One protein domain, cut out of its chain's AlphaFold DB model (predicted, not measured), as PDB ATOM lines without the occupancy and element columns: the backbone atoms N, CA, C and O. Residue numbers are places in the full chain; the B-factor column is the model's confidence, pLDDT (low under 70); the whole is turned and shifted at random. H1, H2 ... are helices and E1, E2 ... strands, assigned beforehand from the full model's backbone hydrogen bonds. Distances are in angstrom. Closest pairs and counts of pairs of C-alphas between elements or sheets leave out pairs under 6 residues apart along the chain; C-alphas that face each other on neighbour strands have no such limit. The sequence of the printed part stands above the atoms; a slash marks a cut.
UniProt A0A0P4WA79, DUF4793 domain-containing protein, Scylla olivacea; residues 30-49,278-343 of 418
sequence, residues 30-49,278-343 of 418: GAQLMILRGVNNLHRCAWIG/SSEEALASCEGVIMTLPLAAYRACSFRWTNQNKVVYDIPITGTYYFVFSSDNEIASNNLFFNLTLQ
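AT A GLANCE: This is residues 30 to 49 and 278 to 343 of the 418 residues of the protein "DUF4793 domain-containing protein" of Scylla olivacea (UniProt A0A0P4WA79). With little regular structure, this is a small three-stranded sheet with the short helix H1 over one face and H2 grazing it; residues 295 to 320 and 328 to 343 loop out without named elements. The 86 printed residues run E1 H1 H2 E2 E3, with 34 in these mixed elements; the antiparallel sheet's order is E2 E1 E3. The whole is flat, 37 by 34 by 16 A, and only just compact, close to loose, with radius of gyration 14.0 A.

HOW THE PARTS SIT: E1, residues 31 to 37, is antiparallel to E2, residues 289 to 294 (N 35 and O 291, 2.9 A), and E3, residues 321 to 327 (N 34 and O 324, 2.8 A). H1, residues 39 to 45, is on the sheet at a height of 8.7 A; the C-alphas of Leu 36 and Leu 42, 6.6 A, are its closest to E1. H2, residues 278 to 284, only grazes the sheet with residues 283 to 284. In both helices every O i to N i+4 pair is within hydrogen-bond range.

IN THESE COORDINATES: E1 begins at C-alpha 31 (60.282, 78.913, 116.337) and spans 20.3 A; E3, 19.9 A, ends at C-alpha 327 (58.968, 80.625, 119.762).

THE WHOLE: Residues 50 to 277 are cut out, with C-alphas 49 and 278 8.5 A apart. E2 to E3 is a long link. Low-confidence residues include 300 to 307.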
ATOM      1  N   GLY A  30      57.939  75.399 115.890       62.97
ATOM      2  CA  GLY A  30      57.294  76.527 116.586       62.97
ATOM      3  C   GLY A  30      58.186  77.752 116.816       62.97
ATOM      4  O   GLY A  30      57.695  78.795 117.227       62.97
ATOM      5  N   ALA A  31      59.485  77.695 116.504       77.00
ATOM      6  CA  ALA A  31      60.282  78.913 116.337       77.00
ATOM      7  C   ALA A  31      60.041  79.507 114.940       77.00
ATOM      8  O   ALA A  31      60.101  78.780 113.949       77.00
ATOM      9  N   GLN A  32      59.814  80.818 114.839       82.94
ATOM     10  CA  GLN A  32      59.593  81.499 113.559       82.94
ATOM     11  C   GLN A  32      60.208  82.906 113.526       82.94
ATOM     12  O   GLN A  32      60.355  83.570 114.553       82.94
ATOM     13  N   LEU A  33      60.585  83.353 112.326       84.50
ATOM     14  CA  LEU A  33      61.017  84.717 112.023       84.50
ATOM     15  C   LEU A  33      59.972  85.389 111.130       84.50
ATOM     16  O   LEU A  33      59.733  84.947 110.007       84.50
ATOM     17  N   MET A  34      59.408  86.495 111.602       86.31
ATOM     18  CA  MET A  34      58.538  87.378 110.836       86.31
ATOM     19  C   MET A  34      59.255  88.695 110.512       86.31
ATOM     20  O   MET A  34      59.848  89.327 111.388       86.31
ATOM     21  N   ILE A  35      59.172  89.137 109.255       87.12
ATOM     22  CA  ILE A  35      59.661  90.448 108.809       87.12
ATOM     23  C   ILE A  35      58.458  91.361 108.548       87.12
ATOM     24  O   ILE A  35      57.607  91.055 107.712       87.12
ATOM     25  N   LEU A  36      58.407  92.494 109.251       88.94
ATOM     26  CA  LEU A  36      57.341  93.500 109.179       88.94
ATOM     27  C   LEU A  36      57.873  94.836 108.645       88.94
ATOM     28  O   LEU A  36      59.018  95.205 108.917       88.94
ATOM     29  N   ARG A  37      57.019  95.612 107.963       87.62
ATOM     30  CA  ARG A  37      57.314  96.996 107.545       87.62
ATOM     31  C   ARG A  37      56.380  98.003 108.215       87.62
ATOM     32  O   ARG A  37      55.163  97.893 108.098       87.62
ATOM     33  N   GLY A  38      56.958  99.042 108.821       82.81
ATOM     34  CA  GLY A  38      56.235 100.163 109.434       82.81
ATOM     35  C   GLY A  38      55.740  99.893 110.863       82.81
ATOM     36  O   GLY A  38      55.314  98.792 111.199       82.81
ATOM     37  N   VAL A  39      55.796 100.920 111.720       80.25
ATOM     38  CA  VAL A  39      55.522 100.795 113.167       80.25
ATOM     39  C   VAL A  39      54.059 100.456 113.483       80.25
ATOM     40  O   VAL A  39      53.795  99.634 114.354       80.25
ATOM     41  N   ASN A  40      53.104 100.995 112.720       79.31
ATOM     42  CA  ASN A  40      51.673 100.711 112.899       79.31
ATOM     43  C   ASN A  40      51.369  99.212 112.715       79.31
ATOM     44  O   ASN A  40      50.533  98.644 113.416       79.31
ATOM     45  N   ASN A  41      52.099  98.560 111.805       79.88
ATOM     46  CA  ASN A  41      51.959  97.135 111.528       79.88
ATOM     47  C   ASN A  41      52.656  96.260 112.576       79.88
ATOM     48  O   ASN A  41      52.228  95.132 112.785       79.88
ATOM     49  N   LEU A  42      53.671  96.772 113.284       80.44
ATOM     50  CA  LEU A  42      54.237  96.079 114.444       80.44
ATOM     51  C   LEU A  42      53.164  95.871 115.518       80.44
ATOM     52  O   LEU A  42      52.951  94.748 115.956       80.44
ATOM     53  N   HIS A  43      52.436  96.929 115.883       75.81
ATOM     54  CA  HIS A  43      51.374  96.836 116.890       75.81
ATOM     55  C   HIS A  43      50.227  95.907 116.481       75.81
ATOM     56  O   HIS A  43      49.703  95.204 117.338       75.81
ATOM     57  N   ARG A  44      49.842  95.902 115.198       76.06
ATOM     58  CA  ARG A  44      48.705  95.109 114.708       76.06
ATOM     59  C   ARG A  44      49.052  93.652 114.393       76.06
ATOM     60  O   ARG A  44      48.200  92.798 114.583       76.06
ATOM     61  N   CYS A  45      50.252  93.376 113.882       79.56
ATOM     62  CA  CYS A  45      50.601  92.059 113.336       79.56
ATOM     63  C   CYS A  45      51.528  91.233 114.241       79.56
ATOM     64  O   CYS A  45      51.566  90.019 114.090       79.56
ATOM     65  N   ALA A  46      52.285  91.840 115.168       74.19
ATOM     66  CA  ALA A  46      53.265  91.099 115.977       74.19
ATOM     67  C   ALA A  46      52.669  90.312 117.160       74.19
ATOM     68  O   ALA A  46      53.364  89.462 117.705       74.19
ATOM     69  N   TRP A  47      51.419  90.591 117.548       69.06
ATOM     70  CA  TRP A  47      50.747  89.978 118.709       69.06
ATOM     71  C   TRP A  47      49.505  89.149 118.346       69.06
ATOM     72  O   TRP A  47      48.775  88.707 119.233       69.06
ATOM     73  N   ILE A  48      49.276  88.912 117.050       67.00
ATOM     74  CA  ILE A  48      48.225  88.007 116.569       67.00
ATOM     75  C   ILE A  48      48.541  86.597 117.084       67.00
ATOM     76  O   ILE A  48      49.573  86.027 116.730       67.00
ATOM     77  N   GLY A  49      47.670  86.070 117.945       55.12
ATOM     78  CA  GLY A  49      47.881  84.833 118.699       55.12
ATOM     79  C   GLY A  49      47.861  85.004 120.223       55.12
ATOM     80  O   GLY A  49      47.309  84.138 120.896       55.12
ATOM     81  N   SER A 278      43.248  80.025 112.756       60.91
ATOM     82  CA  SER A 278      42.700  81.389 112.861       60.91
ATOM     83  C   SER A 278      43.818  82.436 113.000       60.91
ATOM     84  O   SER A 278      43.802  83.469 112.331       60.91
ATOM     85  N   SER A 279      44.867  82.116 113.770       63.50
ATOM     86  CA  SER A 279      46.066  82.954 113.901       63.50
ATOM     87  C   SER A 279      46.873  83.066 112.599       63.50
ATOM     88  O   SER A 279      47.416  84.130 112.306       63.50
ATOM     89  N   GLU A 280      46.912  82.015 111.773       66.75
ATOM     90  CA  GLU A 280      47.557  82.045 110.454       66.75
ATOM     91  C   GLU A 280      46.733  82.832 109.425       66.75
ATOM     92  O   GLU A 280      47.325  83.586 108.651       66.75
ATOM     93  N   GLU A 281      45.391  82.736 109.413       66.12
ATOM     94  CA  GLU A 281      44.558  83.603 108.556       66.12
ATOM     95  C   GLU A 281      44.704  85.068 108.985       66.12
ATOM     96  O   GLU A 281      44.913  85.942 108.141       66.12
ATOM     97  N   ALA A 282      44.656  85.349 110.289       68.31
ATOM     98  CA  ALA A 282      44.817  86.696 110.816       68.31
ATOM     99  C   ALA A 282      46.194  87.290 110.450       68.31
ATOM    100  O   ALA A 282      46.247  88.405 109.922       68.31
ATOM    101  N   LEU A 283      47.291  86.531 110.595       71.31
ATOM    102  CA  LEU A 283      48.627  86.930 110.124       71.31
ATOM    103  C   LEU A 283      48.678  87.107 108.597       71.31
ATOM    104  O   LEU A 283      49.229  88.097 108.114       71.31
ATOM    105  N   ALA A 284      48.066  86.206 107.825       65.94
ATOM    106  CA  ALA A 284      47.991  86.303 106.365       65.94
ATOM    107  C   ALA A 284      47.129  87.483 105.873       65.94
ATOM    108  O   ALA A 284      47.328  87.950 104.751       65.94
ATOM    109  N   SER A 285      46.206  87.985 106.700       69.00
ATOM    110  CA  SER A 285      45.417  89.196 106.435       69.00
ATOM    111  C   SER A 285      46.172  90.503 106.731       69.00
ATOM    112  O   SER A 285      45.688  91.589 106.403       69.00
ATOM    113  N   CYS A 286      47.347  90.421 107.366       77.94
ATOM    114  CA  CYS A 286      48.022  91.573 107.950       77.94
ATOM    115  C   CYS A 286      48.988  92.241 106.950       77.94
ATOM    116  O   CYS A 286      50.130  91.823 106.775       77.94
ATOM    117  N   GLU A 287      48.521  93.320 106.308       75.88
ATOM    118  CA  GLU A 287      49.158  94.040 105.180       75.88
ATOM    119  C   GLU A 287      50.647  94.416 105.367       75.88
ATOM    120  O   GLU A 287      51.378  94.587 104.392       75.88
ATOM    121  N   GLY A 288      51.124  94.541 106.609       78.25
ATOM    122  CA  GLY A 288      52.520  94.866 106.912       78.25
ATOM    123  C   GLY A 288      53.504  93.694 106.949       78.25
ATOM    124  O   GLY A 288      54.698  93.946 107.133       78.25
ATOM    125  N   VAL A 289      53.039  92.448 106.816       82.62
ATOM    126  CA  VAL A 289      53.880  91.241 106.811       82.62
ATOM    127  C   VAL A 289      54.545  91.074 105.447       82.62
ATOM    128  O   VAL A 289      53.882  90.885 104.432       82.62
ATOM    129  N   ILE A 290      55.878  91.117 105.423       85.12
ATOM    130  CA  ILE A 290      56.679  90.853 104.218       85.12
ATOM    131  C   ILE A 290      56.866  89.348 104.033       85.12
ATOM    132  O   ILE A 290      56.713  88.827 102.931       85.12
ATOM    133  N   MET A 291      57.236  88.655 105.111       82.94
ATOM    134  CA  MET A 291      57.359  87.200 105.151       82.94
ATOM    135  C   MET A 291      57.308  86.686 106.589       82.94
ATOM    136  O   MET A 291      57.778  87.353 107.510       82.94
ATOM    137  N   THR A 292      56.800  85.469 106.742       82.31
ATOM    138  CA  THR A 292      56.994  84.596 107.902       82.31
ATOM    139  C   THR A 292      57.805  83.383 107.451       82.31
ATOM    140  O   THR A 292      57.620  82.887 106.336       82.31
ATOM    141  N   LEU A 293      58.739  82.922 108.283       82.56
ATOM    142  CA  LEU A 293      59.576  81.757 108.001       82.56
ATOM    143  C   LEU A 293      59.733  80.894 109.267       82.56
ATOM    144  O   LEU A 293      60.275  81.393 110.258       82.56
ATOM    145  N   PRO A 294      59.324  79.612 109.252       82.12
ATOM    146  CA  PRO A 294      59.608  78.694 110.350       82.12
ATOM    147  C   PRO A 294      61.113  78.397 110.435       82.12
ATOM    148  O   PRO A 294      61.812  78.297 109.424       82.12
ATOM    149  N   LEU A 295      61.623  78.254 111.656       80.00
ATOM    150  CA  LEU A 295      63.036  78.049 111.960       80.00
ATOM    151  C   LEU A 295      63.256  76.621 112.467       80.00
ATOM    152  O   LEU A 295      62.749  76.250 113.523       80.00
ATOM    153  N   ALA A 296      64.069  75.832 111.761       78.75
ATOM    154  CA  ALA A 296      64.404  74.478 112.200       78.75
ATOM    155  C   ALA A 296      65.234  74.520 113.497       78.75
ATOM    156  O   ALA A 296      66.257  75.213 113.565       78.75
ATOM    157  N   ALA A 297      64.819  73.787 114.532       75.56
ATOM    158  CA  ALA A 297      65.533  73.758 115.808       75.56
ATOM    159  C   ALA A 297      66.693  72.746 115.831       75.56
ATOM    160  O   ALA A 297      66.673  71.705 115.176       75.56
ATOM    161  N   TYR A 298      67.699  73.020 116.669       74.00
ATOM    162  CA  TYR A 298      68.884  72.171 116.813       74.00
ATOM    163  C   TYR A 298      69.139  71.798 118.271       74.00
ATOM    164  O   TYR A 298      69.622  72.621 119.049       74.00
ATOM    165  N   ARG A 299      68.966  70.510 118.605       70.75
ATOM    166  CA  ARG A 299      69.188  69.924 119.950       70.75
ATOM    167  C   ARG A 299      70.584  70.159 120.565       70.75
ATOM    168  O   ARG A 299      70.804  69.802 121.715       70.75
ATOM    169  N   ALA A 300      71.532  70.718 119.810       67.50
ATOM    170  CA  ALA A 300      72.900  71.003 120.248       67.50
ATOM    171  C   ALA A 300      73.450  72.371 119.777       67.50
ATOM    172  O   ALA A 300      74.658  72.580 119.863       67.50
ATOM    173  N   CYS A 301      72.615  73.271 119.224       65.56
ATOM    174  CA  CYS A 301      73.033  74.583 118.676       65.56
ATOM    175  C   CYS A 301      74.295  74.530 117.777       65.56
ATOM    176  O   CYS A 301      75.148  75.418 117.789       65.56
ATOM    177  N   SER A 302      74.451  73.445 117.014       64.31
ATOM    178  CA  SER A 302      75.683  73.146 116.280       64.31
ATOM    179  C   SER A 302      75.809  74.025 115.033       64.31
ATOM    180  O   SER A 302      75.013  73.927 114.096       64.31
ATOM    181  N   PHE A 303      76.873  74.835 114.988       62.75
ATOM    182  CA  PHE A 303      77.134  75.787 113.900       62.75
ATOM    183  C   PHE A 303      77.152  75.141 112.500       62.75
ATOM    184  O   PHE A 303      76.858  75.806 111.510       62.75
ATOM    185  N   ARG A 304      77.438  73.833 112.405       59.53
ATOM    186  CA  ARG A 304      77.493  73.071 111.142       59.53
ATOM    187  C   ARG A 304      76.179  73.036 110.348       59.53
ATOM    188  O   ARG A 304      76.233  72.708 109.167       59.53
ATOM    189  N   TRP A 305      75.039  73.366 110.959       60.78
ATOM    190  CA  TRP A 305      73.722  73.337 110.303       60.78
ATOM    191  C   TRP A 305      73.079  74.720 110.112       60.78
ATOM    192  O   TRP A 305      72.018  74.824 109.508       60.78
ATOM    193  N   THR A 306      73.762  75.796 110.524       64.94
ATOM    194  CA  THR A 306      73.285  77.198 110.446       64.94
ATOM    195  C   THR A 306      72.782  77.651 109.074       64.94
ATOM    196  O   THR A 306      71.978  78.575 109.002       64.94
ATOM    197  N   ASN A 307      73.201  76.992 107.991       69.50
ATOM    198  CA  ASN A 307      72.768  77.307 106.632       69.50
ATOM    199  C   ASN A 307      71.256  77.142 106.395       69.50
ATOM    200  O   ASN A 307      70.733  77.849 105.542       69.50
ATOM    201  N   GLN A 308      70.547  76.250 107.106       72.44
ATOM    202  CA  GLN A 308      69.110  76.033 106.845       72.44
ATOM    203  C   GLN A 308      68.247  77.209 107.334       72.44
ATOM    204  O   GLN A 308      67.277  77.568 106.679       72.44
ATOM    205  N   ASN A 309      68.652  77.864 108.429       77.12
ATOM    206  CA  ASN A 309      67.961  79.034 108.989       77.12
ATOM    207  C   ASN A 309      68.593  80.358 108.507       77.12
ATOM    208  O   ASN A 309      68.373  81.412 109.106       77.12
ATOM    209  N   LYS A 310      69.434  80.325 107.461       83.12
ATOM    210  CA  LYS A 310      70.123  81.514 106.951       83.12
ATOM    211  C   LYS A 310      69.219  82.286 105.989       83.12
ATOM    212  O   LYS A 310      69.204  82.021 104.789       83.12
ATOM    213  N   VAL A 311      68.536  83.296 106.513       82.75
ATOM    214  CA  VAL A 311      67.759  84.248 105.708       82.75
ATOM    215  C   VAL A 311      68.666  85.348 105.152       82.75
ATOM    216  O   VAL A 311      69.548  85.852 105.846       82.75
ATOM    217  N   VAL A 312      68.431  85.732 103.899       85.50
ATOM    218  CA  VAL A 312      68.966  86.952 103.280       85.50
ATOM    219  C   VAL A 312      67.769  87.709 102.715       85.50
ATOM    220  O   VAL A 312      66.975  87.127 101.978       85.50
ATOM    221  N   TYR A 313      67.619  88.977 103.091       85.31
ATOM    222  CA  TYR A 313      66.528  89.836 102.642       85.31
ATOM    223  C   TYR A 313      67.094  91.166 102.143       85.31
ATOM    224  O   TYR A 313      67.626  91.957 102.923       85.31
ATOM    225  N   ASP A 314      66.980  91.389 100.837       86.69
ATOM    226  CA  ASP A 314      67.374  92.632 100.183       86.69
ATOM    227  C   ASP A 314      66.252  93.668 100.358       86.69
ATOM    228  O   ASP A 314      65.099  93.403 100.019       86.69
ATOM    229  N   ILE A 315      66.567  94.843 100.916       86.00
ATOM    230  CA  ILE A 315      65.577  95.886 101.240       86.00
ATOM    231  C   ILE A 315      65.223  96.675  99.962       86.00
ATOM    232  O   ILE A 315      66.079  97.410  99.467       86.00
ATOM    233  N   PRO A 316      63.984  96.587  99.431       83.19
ATOM    234  CA  PRO A 316      63.655  97.158  98.122       83.19
ATOM    235  C   PRO A 316      63.235  98.633  98.176       83.19
ATOM    236  O   PRO A 316      63.302  99.332  97.170       83.19
ATOM    237  N   ILE A 317      62.751  99.114  99.327       84.44
ATOM    238  CA  ILE A 317      62.191 100.462  99.496       84.44
ATOM    239  C   ILE A 317      62.626 101.000 100.863       84.44
ATOM    240  O   ILE A 317      62.699 100.258 101.839       84.44
ATOM    241  N   THR A 318      62.885 102.300 100.969       80.88
ATOM    242  CA  THR A 318      63.173 102.949 102.254       80.88
ATOM    243  C   THR A 318      61.998 102.837 103.242       80.88
ATOM    244  O   THR A 318      60.822 102.799 102.865       80.88
ATOM    245  N   GLY A 319      62.315 102.754 104.536       84.38
ATOM    246  CA  GLY A 319      61.338 102.661 105.624       84.38
ATOM    247  C   GLY A 319      61.876 101.896 106.832       84.38
ATOM    248  O   GLY A 319      62.997 101.390 106.806       84.38
ATOM    249  N   THR A 320      61.069 101.801 107.889       84.12
ATOM    250  CA  THR A 320      61.396 101.019 109.091       84.12
ATOM    251  C   THR A 320      60.992  99.559 108.906       84.12
ATOM    252  O   THR A 320      59.840  99.277 108.564       84.12
ATOM    253  N   TYR A 321      61.924  98.647 109.171       86.75
ATOM    254  CA  TYR A 321      61.733  97.198 109.113       86.75
ATOM    255  C   TYR A 321      61.937  96.600 110.507       86.75
ATOM    256  O   TYR A 321      62.850  97.011 111.223       86.75
ATOM    257  N   TYR A 322      61.111  95.622 110.872       87.25
ATOM    258  CA  TYR A 322      61.208  94.896 112.137       87.25
ATOM    259  C   TYR A 322      61.381  93.403 111.862       87.25
ATOM    260  O   TYR A 322      60.681  92.840 111.022       87.25
ATOM    261  N   PHE A 323      62.302  92.778 112.591       86.81
ATOM    262  CA  PHE A 323      62.583  91.347 112.539       86.81
ATOM    263  C   PHE A 323      62.131  90.753 113.873       86.81
ATOM    264  O   PHE A 323      62.805  90.921 114.890       86.81
ATOM    265  N   VAL A 324      60.949  90.142 113.881       85.56
ATOM    266  CA  VAL A 324      60.318  89.569 115.074       85.56
ATOM    267  C   VAL A 324      60.613  88.076 115.100       85.56
ATOM    268  O   VAL A 324      60.303  87.367 114.147       85.56
ATOM    269  N   PHE A 325      61.216  87.602 116.187       84.06
ATOM    270  CA  PHE A 325      61.440  86.180 116.435       84.06
ATOM    271  C   PHE A 325      60.488  85.724 117.543       84.06
ATOM    272  O   PHE A 325      60.617  86.201 118.672       84.06
ATOM    273  N   SER A 326      59.564  84.812 117.239       79.19
ATOM    274  CA  SER A 326      58.724  84.131 118.234       79.19
ATOM    275  C   SER A 326      59.102  82.649 118.350       79.19
ATOM    276  O   SER A 326      59.900  82.119 117.567       79.19
ATOM    277  N   SER A 327      58.624  82.003 119.411       78.94
ATOM    278  CA  SER A 327      58.968  80.625 119.762       78.94
ATOM    279  C   SER A 327      57.837  80.006 120.568       78.94
ATOM    280  O   SER A 327      57.852  80.021 121.800       78.94
ATOM    281  N   ASP A 328      56.914  79.392 119.850       72.12
ATOM    282  CA  ASP A 328      55.596  78.968 120.311       72.12
ATOM    283  C   ASP A 328      55.674  77.572 120.987       72.12
ATOM    284  O   ASP A 328      54.857  76.683 120.771       72.12
ATOM    285  N   ASN A 329      56.732  77.357 121.786       69.38
ATOM    286  CA  ASN A 329      57.068  76.107 122.472       69.38
ATOM    287  C   ASN A 329      56.891  76.257 123.991       69.38
ATOM    288  O   ASN A 329      57.786  76.731 124.691       69.38
ATOM    289  N   GLU A 330      55.753  75.796 124.503       65.69
ATOM    290  CA  GLU A 330      55.435  75.818 125.938       65.69
ATOM    291  C   GLU A 330      56.217  74.775 126.761       65.69
ATOM    292  O   GLU A 330      56.357  74.908 127.977       65.69
ATOM    293  N   ILE A 331      56.729  73.722 126.114       65.94
ATOM    294  CA  ILE A 331      57.263  72.523 126.782       65.94
ATOM    295  C   ILE A 331      58.737  72.699 127.180       65.94
ATOM    296  O   ILE A 331      59.184  72.129 128.180       65.94
ATOM    297  N   ALA A 332      59.516  73.470 126.413       64.69
ATOM    298  CA  ALA A 332      60.937  73.687 126.680       64.69
ATOM    299  C   ALA A 332      61.414  75.089 126.278       64.69
ATOM    300  O   ALA A 332      61.094  75.597 125.208       64.69
ATOM    301  N   SER A 333      62.272  75.691 127.107       66.12
ATOM    302  CA  SER A 333      62.860  77.005 126.839       66.12
ATOM    303  C   SER A 333      63.870  76.964 125.682       66.12
ATOM    304  O   SER A 333      65.047  76.622 125.840       66.12
ATOM    305  N   ASN A 334      63.404  77.355 124.496       67.88
ATOM    306  CA  ASN A 334      64.228  77.508 123.300       67.88
ATOM    307  C   ASN A 334      65.207  78.685 123.457       67.88
ATOM    308  O   ASN A 334      64.812  79.849 123.491       67.88
ATOM    309  N   ASN A 335      66.511  78.395 123.500       71.81
ATOM    310  CA  ASN A 335      67.546  79.430 123.468       71.81
ATOM    311  C   ASN A 335      67.805  79.857 122.014       71.81
ATOM    312  O   ASN A 335      68.497  79.159 121.270       71.81
ATOM    313  N   LEU A 336      67.239  80.995 121.609       72.44
ATOM    314  CA  LEU A 336      67.422  81.558 120.272       72.44
ATOM    315  C   LEU A 336      68.767  82.295 120.165       72.44
ATOM    316  O   LEU A 336      69.002  83.292 120.843       72.44
ATOM    317  N   PHE A 337      69.630  81.827 119.261       75.62
ATOM    318  CA  PHE A 337      70.885  82.490 118.899       75.62
ATOM    319  C   PHE A 337      70.851  82.874 117.418       75.62
ATOM    320  O   PHE A 337      70.789  82.000 116.553       75.62
ATOM    321  N   PHE A 338      70.930  84.170 117.121       73.38
ATOM    322  CA  PHE A 338      71.017  84.694 115.758       73.38
ATOM    323  C   PHE A 338      72.298  85.516 115.563       73.38
ATOM    324  O   PHE A 338      72.881  86.029 116.516       73.38
ATOM    325  N   ASN A 339      72.741  85.638 114.312       77.81
ATOM    326  CA  ASN A 339      73.850  86.502 113.915       77.81
ATOM    327  C   ASN A 339      73.362  87.414 112.784       77.81
ATOM    328  O   ASN A 339      73.101  86.936 111.681       77.81
ATOM    329  N   LEU A 340      73.191  88.704 113.078       77.50
ATOM    330  CA  LEU A 340      72.640  89.683 112.144       77.50
ATOM    331  C   LEU A 340      73.767  90.437 111.427       77.50
ATOM    332  O   LEU A 340      74.408  91.312 112.003       77.50
ATOM    333  N   THR A 341      73.974  90.135 110.146       80.19
ATOM    334  CA  THR A 341      74.916  90.861 109.280       80.19
ATOM    335  C   THR A 341      74.170  91.871 108.409       80.19
ATOM    336  O   THR A 341      73.669  91.517 107.342       80.19
ATOM    337  N   LEU A 342      74.087  93.128 108.852       78.94
ATOM    338  CA  LEU A 342      73.453  94.209 108.090       78.94
ATOM    339  C   LEU A 342      74.444  94.833 107.093       78.94
ATOM    340  O   LEU A 342      75.344  95.574 107.485       78.94
ATOM    341  N   GLN A 343      74.256  94.588 105.796       77.81
ATOM    342  CA  GLN A 343      75.051  95.233 104.747       77.81
ATOM    343  C   GLN A 343      74.478  96.622 104.414       77.81
ATOM    344  O   GLN A 343      73.631  96.772 103.536       77.81
TER     345      GLN A 343